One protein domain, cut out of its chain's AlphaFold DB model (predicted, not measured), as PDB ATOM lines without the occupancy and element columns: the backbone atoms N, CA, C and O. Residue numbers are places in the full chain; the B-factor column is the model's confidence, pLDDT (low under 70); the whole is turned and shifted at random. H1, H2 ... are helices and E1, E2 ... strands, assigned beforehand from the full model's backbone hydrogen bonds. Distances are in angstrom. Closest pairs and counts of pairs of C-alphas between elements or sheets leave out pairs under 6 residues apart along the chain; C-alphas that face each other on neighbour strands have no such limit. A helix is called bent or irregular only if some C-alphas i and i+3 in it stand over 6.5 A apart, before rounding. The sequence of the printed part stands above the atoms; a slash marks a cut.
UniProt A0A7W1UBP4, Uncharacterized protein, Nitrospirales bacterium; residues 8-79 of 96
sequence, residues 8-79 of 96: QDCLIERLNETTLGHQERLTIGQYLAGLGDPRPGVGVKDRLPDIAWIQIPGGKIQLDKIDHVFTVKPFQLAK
ATOM      1  N   GLN A   8      20.797  23.173 -67.526       88.50
ATOM      2  CA  GLN A   8      21.468  23.704 -66.349       88.50
ATOM      3  C   GLN A   8      21.277  25.220 -66.204       88.50
ATOM      4  O   GLN A   8      21.032  25.669 -65.089       88.50
ATOM      5  N   ASP A   9      21.321  25.993 -67.294       88.88
ATOM      6  CA  ASP A   9      21.210  27.456 -67.227       88.88
ATOM      7  C   ASP A   9      19.810  27.881 -66.764       88.88
ATOM      8  O   ASP A   9      19.680  28.636 -65.803       88.88
ATOM      9  N   CYS A  10      18.754  27.297 -67.342       89.44
ATOM     10  CA  CYS A  10      17.373  27.560 -66.922       89.44
ATOM     11  C   CYS A  10      17.111  27.128 -65.469       89.44
ATOM     12  O   CYS A  10      16.387  27.790 -64.727       89.44
ATOM     13  N   LEU A  11      17.703  26.008 -65.043       90.88
ATOM     14  CA  LEU A  11      17.609  25.528 -63.663       90.88
ATOM     15  C   LEU A  11      18.327  26.470 -62.680       90.88
ATOM     16  O   LEU A  11      17.824  26.707 -61.582       90.88
ATOM     17  N   ILE A  12      19.477  27.027 -63.069       89.81
ATOM     18  CA  ILE A  12      20.223  28.012 -62.276       89.81
ATOM     19  C   ILE A  12      19.459  29.331 -62.185       89.81
ATOM     20  O   ILE A  12      19.383  29.904 -61.099       89.81
ATOM     21  N   GLU A  13      18.867  29.799 -63.283       89.81
ATOM     22  CA  GLU A  13      18.012  30.987 -63.280       89.81
ATOM     23  C   GLU A  13      16.846  30.823 -62.302       89.81
ATOM     24  O   GLU A  13      16.651  31.681 -61.440       89.81
ATOM     25  N   ARG A  14      16.156  29.675 -62.348       89.31
ATOM     26  CA  ARG A  14      15.042  29.367 -61.440       89.31
ATOM     27  C   ARG A  14      15.459  29.353 -59.967       89.31
ATOM     28  O   ARG A  14      14.683  29.762 -59.111       89.31
ATOM     29  N   LEU A  15      16.687  28.938 -59.636       89.50
ATOM     30  CA  LEU A  15      17.183  28.977 -58.250       89.50
ATOM     31  C   LEU A  15      17.278  30.393 -57.665       89.50
ATOM     32  O   LEU A  15      17.236  30.517 -56.439       89.50
ATOM     33  N   ASN A  16      17.370  31.434 -58.499       87.12
ATOM     34  CA  ASN A  16      17.412  32.830 -58.051       87.12
ATOM     35  C   ASN A  16      16.016  33.402 -57.730       87.12
ATOM     36  O   ASN A  16      15.910  34.527 -57.241       87.12
ATOM     37  N   GLU A  17      14.936  32.657 -57.987       88.38
ATOM     38  CA  GLU A  17      13.578  33.076 -57.644       88.38
ATOM     39  C   GLU A  17      13.364  33.018 -56.121       88.38
ATOM     40  O   GLU A  17      13.440  31.962 -55.483       88.38
ATOM     41  N   THR A  18      13.058  34.161 -55.508       85.50
ATOM     42  CA  THR A  18      12.877  34.273 -54.048       85.50
ATOM     43  C   THR A  18      11.649  33.523 -53.532       85.50
ATOM     44  O   THR A  18      11.603  33.152 -52.361       85.50
ATOM     45  N   THR A  19      10.671  33.266 -54.401       91.62
ATOM     46  CA  THR A  19       9.435  32.531 -54.100       91.62
ATOM     47  C   THR A  19       9.583  31.015 -54.222       91.62
ATOM     48  O   THR A  19       8.641  30.292 -53.909       91.62
ATOM     49  N   LEU A  20      10.736  30.525 -54.685       88.62
ATOM     50  CA  LEU A  20      10.951  29.106 -54.944       88.62
ATOM     51  C   LEU A  20      10.960  28.298 -53.639       88.62
ATOM     52  O   LEU A  20      11.777  28.544 -52.741       88.62
ATOM     53  N   GLY A  21      10.075  27.302 -53.552       88.38
ATOM     54  CA  GLY A  21       9.921  26.472 -52.362       88.38
ATOM     55  C   GLY A  21      11.138  25.582 -52.089       88.38
ATOM     56  O   GLY A  21      11.872  25.185 -52.995       88.38
ATOM     57  N   HIS A  22      11.342  25.198 -50.825       85.69
ATOM     58  CA  HIS A  22      12.480  24.360 -50.423       85.69
ATOM     59  C   HIS A  22      12.536  23.003 -51.156       85.69
ATOM     60  O   HIS A  22      13.620  22.535 -51.498       85.69
ATOM     61  N   GLN A  23      11.383  22.383 -51.432       90.62
ATOM     62  CA  GLN A  23      11.308  21.109 -52.163       90.62
ATOM     63  C   GLN A  23      11.695  21.252 -53.640       90.62
ATOM     64  O   GLN A  23      12.384  20.389 -54.188       90.62
ATOM     65  N   GLU A  24      11.305  22.354 -54.279       91.19
ATOM     66  CA  GLU A  24      11.699  22.648 -55.659       91.19
ATOM     67  C   GLU A  24      13.198  22.941 -55.738       91.19
ATOM     68  O   GLU A  24      13.881  22.401 -56.603       91.19
ATOM     69  N   ARG A  25      13.741  23.708 -54.781       90.00
ATOM     70  CA  ARG A  25      15.188  23.959 -54.661       90.00
ATOM     71  C   ARG A  25      15.990  22.662 -54.548       90.00
ATOM     72  O   ARG A  25      16.995  22.506 -55.242       90.00
ATOM     73  N   LEU A  26      15.532  21.717 -53.722       89.06
ATOM     74  CA  LEU A  26      16.154  20.395 -53.593       89.06
ATOM     75  C   LEU A  26      16.110  19.625 -54.917       89.06
ATOM     76  O   LEU A  26      17.135  19.122 -55.374       89.06
ATOM     77  N   THR A  27      14.933  19.567 -55.537       91.38
ATOM     78  CA  THR A  27      14.707  18.880 -56.813       91.38
ATOM     79  C   THR A  27      15.625  19.429 -57.909       91.38
ATOM     80  O   THR A  27      16.311  18.667 -58.588       91.38
ATOM     81  N   ILE A  28      15.718  20.754 -58.042       90.31
ATOM     82  CA  ILE A  28      16.618  21.407 -59.000       90.31
ATOM     83  C   ILE A  28      18.082  21.056 -58.708       90.31
ATOM     84  O   ILE A  28      18.831  20.732 -59.629       90.31
ATOM     85  N   GLY A  29      18.492  21.055 -57.435       86.25
ATOM     86  CA  GLY A  29      19.836  20.639 -57.034       86.25
ATOM     87  C   GLY A  29      20.168  19.199 -57.441       86.25
ATOM     88  O   GLY A  29      21.276  18.934 -57.908       86.25
ATOM     89  N   GLN A  30      19.209  18.276 -57.330       89.12
ATOM     90  CA  GLN A  30      19.372  16.883 -57.764       89.12
ATOM     91  C   GLN A  30      19.525  16.770 -59.286       89.12
ATOM     92  O   GLN A  30      20.416  16.059 -59.757       89.12
ATOM     93  N   TYR A  31      18.719  17.510 -60.056       91.25
ATOM     94  CA  TYR A  31      18.858  17.559 -61.513       91.25
ATOM     95  C   TYR A  31      20.213  18.127 -61.940       91.25
ATOM     96  O   TYR A  31      20.898  17.514 -62.757       91.25
ATOM     97  N   LEU A  32      20.643  19.248 -61.351       88.12
ATOM     98  CA  LEU A  32      21.956  19.838 -61.623       88.12
ATOM     99  C   LEU A  32      23.096  18.871 -61.279       88.12
ATOM    100  O   LEU A  32      24.044  18.744 -62.049       88.12
ATOM    101  N   ALA A  33      22.997  18.137 -60.167       84.25
ATOM    102  CA  ALA A  33      23.993  17.132 -59.805       84.25
ATOM    103  C   ALA A  33      24.092  16.003 -60.847       84.25
ATOM    104  O   ALA A  33      25.203  15.606 -61.198       84.25
ATOM    105  N   GLY A  34      22.956  15.518 -61.362       84.12
ATOM    106  CA  GLY A  34      22.916  14.477 -62.395       84.12
ATOM    107  C   GLY A  34      23.396  14.949 -63.772       84.12
ATOM    108  O   GLY A  34      24.047  14.192 -64.487       84.12
ATOM    109  N   LEU A  35      23.116  16.205 -64.130       87.56
ATOM    110  CA  LEU A  35      23.483  16.814 -65.415       87.56
ATOM    111  C   LEU A  35      24.911  17.385 -65.449       87.56
ATOM    112  O   LEU A  35      25.380  17.801 -66.507       87.56
ATOM    113  N   GLY A  36      25.589  17.431 -64.301       84.31
ATOM    114  CA  GLY A  36      26.856  18.132 -64.129       84.31
ATOM    115  C   GLY A  36      26.631  19.611 -63.825       84.31
ATOM    116  O   GLY A  36      26.464  20.423 -64.730       84.31
ATOM    117  N   ASP A  37      26.645  19.953 -62.535       84.06
ATOM    118  CA  ASP A  37      26.411  21.317 -62.057       84.06
ATOM    119  C   ASP A  37      27.583  22.234 -62.461       84.06
ATOM    120  O   ASP A  37      28.704  22.018 -61.961       84.06
ATOM    121  N   PRO A  38      27.353  23.227 -63.348       84.25
ATOM    122  CA  PRO A  38      28.398  24.105 -63.860       84.25
ATOM    123  C   PRO A  38      28.748  25.215 -62.867       84.25
ATOM    124  O   PRO A  38      29.728  25.932 -63.075       84.25
ATOM    125  N   ARG A  39      27.971  25.376 -61.786       84.75
ATOM    126  CA  ARG A  39      28.279  26.376 -60.769       84.75
ATOM    127  C   ARG A  39      29.637  26.050 -60.144       84.75
ATOM    128  O   ARG A  39      29.909  24.876 -59.842       84.75
ATOM    129  N   PRO A  40      30.497  27.067 -59.940       75.50
ATOM    130  CA  PRO A  40      31.777  26.858 -59.286       75.50
ATOM    131  C   PRO A  40      31.514  26.247 -57.910       75.50
ATOM    132  O   PRO A  40      30.725  26.763 -57.118       75.50
ATOM    133  N   GLY A  41      32.136  25.099 -57.649       68.12
ATOM    134  CA  GLY A  41      32.080  24.496 -56.327       68.12
ATOM    135  C   GLY A  41      32.731  25.414 -55.298       68.12
ATOM    136  O   GLY A  41      33.561  26.260 -55.630       68.12
ATOM    137  N   VAL A  42      32.398  25.197 -54.030       69.06
ATOM    138  CA  VAL A  42      33.208  25.738 -52.942       69.06
ATOM    139  C   VAL A  42      34.562  25.033 -53.025       69.06
ATOM    140  O   VAL A  42      34.615  23.799 -53.026       69.06
ATOM    141  N   GLY A  43      35.637  25.805 -53.193       73.75
ATOM    142  CA  GLY A  43      37.000  25.280 -53.257       73.75
ATOM    143  C   GLY A  43      37.364  24.489 -51.999       73.75
ATOM    144  O   GLY A  43      36.608  24.437 -51.029       73.75
ATOM    145  N   VAL A  44      38.534  23.857 -51.994       76.44
ATOM    146  CA  VAL A  44      39.053  23.186 -50.795       76.44
ATOM    147  C   VAL A  44      40.419  23.759 -50.471       76.44
ATOM    148  O   VAL A  44      41.312  23.736 -51.314       76.44
ATOM    149  N   LYS A  45      40.581  24.223 -49.234       77.69
ATOM    150  CA  LYS A  45      41.836  24.710 -48.673       77.69
ATOM    151  C   LYS A  45      42.112  23.961 -47.374       77.69
ATOM    152  O   LYS A  45      41.233  23.846 -46.529       77.69
ATOM    153  N   ASP A  46      43.303  23.381 -47.242       82.62
ATOM    154  CA  ASP A  46      43.713  22.623 -46.047       82.62
ATOM    155  C   ASP A  46      42.722  21.512 -45.642       82.62
ATOM    156  O   ASP A  46      42.475  21.256 -44.467       82.62
ATOM    157  N   ARG A  47      42.146  20.830 -46.646       81.56
ATOM    158  CA  ARG A  47      41.095  19.795 -46.513       81.56
ATOM    159  C   ARG A  47      39.747  20.302 -45.983       81.56
ATOM    160  O   ARG A  47      38.842  19.491 -45.794       81.56
ATOM    161  N   LEU A  48      39.584  21.609 -45.811       80.25
ATOM    162  CA  LEU A  48      38.327  22.251 -45.450       80.25
ATOM    163  C   LEU A  48      37.721  22.984 -46.655       80.25
ATOM    164  O   LEU A  48      38.454  23.406 -47.551       80.25
ATOM    165  N   PRO A  49      36.390  23.147 -46.703       79.75
ATOM    166  CA  PRO A  49      35.755  24.069 -47.634       79.75
ATOM    167  C   PRO A  49      36.393  25.463 -47.559       79.75
ATOM    168  O   PRO A  49      36.565  26.015 -46.468       79.75
ATOM    169  N   ASP A  50      36.728  26.024 -48.717       83.38
ATOM    170  CA  ASP A  50      37.269  27.375 -48.864       83.38
ATOM    171  C   ASP A  50      36.139  28.404 -48.722       83.38
ATOM    172  O   ASP A  50      35.599  28.939 -49.690       83.38
ATOM    173  N   ILE A  51      35.708  28.589 -47.476       80.31
ATOM    174  CA  ILE A  51      34.683  29.539 -47.048       80.31
ATOM    175  C   ILE A  51      35.203  30.346 -45.867       80.31
ATOM    176  O   ILE A  51      36.182  29.988 -45.213       80.31
ATOM    177  N   ALA A  52      34.519  31.443 -45.554       82.69
ATOM    178  CA  ALA A  52      34.809  32.175 -44.337       82.69
ATOM    179  C   ALA A  52      34.408  31.328 -43.116       82.69
ATOM    180  O   ALA A  52      33.255  30.928 -42.975       82.69
ATOM    181  N   TRP A  53      35.359  31.082 -42.217       85.44
ATOM    182  CA  TRP A  53      35.143  30.379 -40.952       85.44
ATOM    183  C   TRP A  53      35.199  31.371 -39.789       85.44
ATOM    184  O   TRP A  53      36.067  32.243 -39.753       85.44
ATOM    185  N   ILE A  54      34.282  31.244 -38.830       91.12
ATOM    186  CA  ILE A  54      34.277  32.022 -37.584       91.12
ATOM    187  C   ILE A  54      34.710  31.104 -36.449       91.12
ATOM    188  O   ILE A  54      34.151  30.021 -36.279       91.12
ATOM    189  N   GLN A  55      35.688  31.548 -35.661       93.69
ATOM    190  CA  GLN A  55      36.062  30.877 -34.418       93.69
ATOM    191  C   GLN A  55      35.049  31.225 -33.335       93.69
ATOM    192  O   GLN A  55      34.860  32.400 -33.016       93.69
ATOM    193  N   ILE A  56      34.425  30.209 -32.756       94.62
ATOM    194  CA  ILE A  56      33.567  30.356 -31.590       94.62
ATOM    195  C   ILE A  56      34.372  29.901 -30.369       94.62
ATOM    196  O   ILE A  56      34.812  28.744 -30.325       94.62
ATOM    197  N   PRO A  57      34.613  30.789 -29.387       95.12
ATOM    198  CA  PRO A  57      35.325  30.405 -28.181       95.12
ATOM    199  C   PRO A  57      34.513  29.379 -27.389       95.12
ATOM    200  O   PRO A  57      33.282  29.359 -27.423       95.12
ATOM    201  N   GLY A  58      35.220  28.524 -26.654       95.94
ATOM    202  CA  GLY A  58      34.584  27.636 -25.690       95.94
ATOM    203  C   GLY A  58      34.002  28.424 -24.520       95.94
ATOM    204  O   GLY A  58      34.452  29.528 -24.213       95.94
ATOM    205  N   GLY A  59      33.010  27.849 -23.848       96.06
ATOM    206  CA  GLY A  59      32.352  28.516 -22.735       96.06
ATOM    207  C   GLY A  59      31.154  27.756 -22.191       96.06
ATOM    208  O   GLY A  59      30.868  26.625 -22.589       96.06
ATOM    209  N   LYS A  60      30.462  28.401 -21.255       96.81
ATOM    210  CA  LYS A  60      29.187  27.936 -20.716       96.81
ATOM    211  C   LYS A  60      28.056  28.675 -21.424       96.81
ATOM    212  O   LYS A  60      28.084  29.901 -21.471       96.81
ATOM    213  N   ILE A  61      27.088  27.940 -21.961       94.38
ATOM    214  CA  ILE A  61      25.898  28.505 -22.607       94.38
ATOM    215  C   ILE A  61      24.637  28.015 -21.897       94.38
ATOM    216  O   ILE A  61      24.569  26.863 -21.472       94.38
ATOM    217  N   GLN A  62      23.638  28.884 -21.795       95.62
ATOM    218  CA  GLN A  62      22.294  28.546 -21.338       95.62
ATOM    219  C   GLN A  62      21.325  28.852 -22.477       95.62
ATOM    220  O   GLN A  62      21.459  29.875 -23.146       95.62
ATOM    221  N   LEU A  63      20.392  27.940 -22.734       93.69
ATOM    222  CA  LEU A  63      19.368  28.124 -23.758       93.69
ATOM    223  C   LEU A  63      18.103  28.652 -23.076       93.69
ATOM    224  O   LEU A  63      17.673  28.068 -22.090       93.69
ATOM    225  N   ASP A  64      17.478  29.704 -23.611       92.12
ATOM    226  CA  ASP A  64      16.362  30.421 -22.957       92.12
ATOM    227  C   ASP A  64      15.219  29.531 -22.442       92.12
ATOM    228  O   ASP A  64      14.567  29.854 -21.454       92.12
ATOM    229  N   LYS A  65      14.945  28.412 -23.120       94.19
ATOM    230  CA  LYS A  65      13.828  27.503 -22.805       94.19
ATOM    231  C   LYS A  65      14.257  26.213 -22.107       94.19
ATOM    232  O   LYS A  65      13.446  25.300 -21.977       94.19
ATOM    233  N   ILE A  66      15.526  26.098 -21.724       93.62
ATOM    234  CA  ILE A  66      16.079  24.897 -21.100       93.62
ATOM    235  C   ILE A  66      16.839  25.327 -19.852       93.62
ATOM    236  O   ILE A  66      17.841  26.037 -19.933       93.62
ATOM    237  N   ASP A  67      16.389  24.838 -18.700       92.44
ATOM    238  CA  ASP A  67      17.053  25.064 -17.415       92.44
ATOM    239  C   ASP A  67      18.259  24.123 -17.251       92.44
ATOM    240  O   ASP A  67      18.294  23.209 -16.430       92.44
ATOM    241  N   HIS A  68      19.230  24.278 -18.153       94.06
ATOM    242  CA  HIS A  68      20.487  23.547 -18.147       94.06
ATOM    243  C   HIS A  68      21.600  24.384 -18.780       94.06
ATOM    244  O   HIS A  68      21.420  24.997 -19.835       94.06
ATOM    245  N   VAL A  69      22.777  24.359 -18.153       95.75
ATOM    246  CA  VAL A  69      23.979  25.035 -18.648       95.75
ATOM    247  C   VAL A  69      24.889  24.024 -19.331       95.75
ATOM    248  O   VAL A  69      25.421  23.114 -18.695       95.75
ATOM    249  N   PHE A  70      25.131  24.225 -20.622       96.06
ATOM    250  CA  PHE A  70      26.015  23.384 -21.419       96.06
ATOM    251  C   PHE A  70      27.436  23.937 -21.400       96.06
ATOM    252  O   PHE A  70      27.656  25.128 -21.613       96.06
ATOM    253  N   THR A  71      28.417  23.059 -21.200       96.69
ATOM    254  CA  THR A  71      29.831  23.397 -21.411       96.69
ATOM    255  C   THR A  71      30.231  22.990 -22.823       96.69
ATOM    256  O   THR A  71      30.177  21.812 -23.169       96.69
ATOM    257  N   VAL A  72      30.639  23.961 -23.636       96.06
ATOM    258  CA  VAL A  72      30.952  23.773 -25.055       96.06
ATOM    259  C   VAL A  72      32.440  24.022 -25.287       96.06
ATOM    260  O   VAL A  72      32.992  25.031 -24.844       96.06
ATOM    261  N   LYS A  73      33.105  23.087 -25.973       96.75
ATOM    262  CA  LYS A  73      34.502  23.245 -26.407       96.75
ATOM    263  C   LYS A  73      34.578  24.250 -27.566       96.75
ATOM    264  O   LYS A  73      33.607  24.341 -28.309       96.75
ATOM    265  N   PRO A  74      35.702  24.963 -27.764       96.12
ATOM    266  CA  PRO A  74      35.873  25.830 -28.927       96.12
ATOM    267  C   PRO A  74      35.628  25.072 -30.237       96.12
ATOM    268  O   PRO A  74      36.027  23.913 -30.367       96.12
ATOM    269  N   PHE A  75      34.991  25.728 -31.203       93.31
ATOM    270  CA  PHE A  75      34.704  25.147 -32.513       93.31
ATOM    271  C   PHE A  75      34.644  26.224 -33.597       93.31
ATOM    272  O   PHE A  75      34.683  27.422 -33.315       93.31
ATOM    273  N   GLN A  76      34.562  25.793 -34.855       90.31
ATOM    274  CA  GLN A  76      34.461  26.681 -36.009       90.31
ATOM    275  C   GLN A  76      33.069  26.588 -36.618       90.31
ATOM    276  O   GLN A  76      32.533  25.492 -36.778       90.31
ATOM    277  N   LEU A  77      32.503  27.733 -36.987       90.06
ATOM    278  CA  LEU A  77      31.214  27.813 -37.660       90.06
ATOM    279  C   LEU A  77      31.386  28.491 -39.020       90.06
ATOM    280  O   LEU A  77      32.042  29.528 -39.133       90.06
ATOM    281  N   ALA A  78      30.811  27.893 -40.059       86.38
ATOM    282  CA  ALA A  78      30.828  28.451 -41.404       86.38
ATOM    283  C   ALA A  78      30.066  29.786 -41.435       86.38
ATOM    284  O   ALA A  78      28.875  29.843 -41.126       86.38
ATOM    285  N   LYS A  79      30.734  30.866 -41.844       80.94
ATOM    286  CA  LYS A  79      30.086  32.147 -42.120       80.94
ATOM    287  C   LYS A  79      29.385  32.042 -43.463       80.94
ATOM    288  O   LYS A  79      30.016  32.169 -44.508       80.94
TER     289      LYS A  79
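Overview. This is residues 8 to 79 of the 96 residues of an uncharacterized protein of Nitrospirales bacterium (UniProt A0A7W1UBP4). A helical hairpin, H1 and H2, and a bent two-stranded ribbon, E1 and E4 then E2 and E3, stand well separated, joined by residues 36 to 52. The 72 printed residues hold two named helices, then four named strands in two antiparallel sheets, E1 - E4 and E2 - E3; the class is mixed. The whole is extended, radius of gyration of the C-alphas 18.6 A, spans 48 by 34 by 19 A.

Along the chain. Find C-alpha 8 at (21.468, 23.704, -66.349): H1 runs to 15, then H2, residues 22 to 35, 20.1 A. E1 is 53 to 56, E2 59 to 63, E3 66 to 72, 15.4 A, and E4 75 to 78, ending at (30.828, 28.451, -41.404).

Arrangement. H1 and H2 touch, closest C-alphas Gln 8 and Leu 32, 6.1 A, at a shallow tilt of 14 degrees, opposite ways; in both, every O i to N i+4 pair is within hydrogen-bond range. E1 runs on into E2 at 89 degrees, E3 into E4 at 100 degrees. Within range, see N 54 and O 77, 2.8 A, between E1 and E4, and N 70 and O 61, 2.8 A, in the hairpin E2 and E3.

Size, cuts and confidence. The farthest C-alphas, Asp 9 and Asp 67, are 50.0 A apart. The printed part has no cut; H2 to E1 is a long link. Residues 41 to 42 have pLDDT under 70.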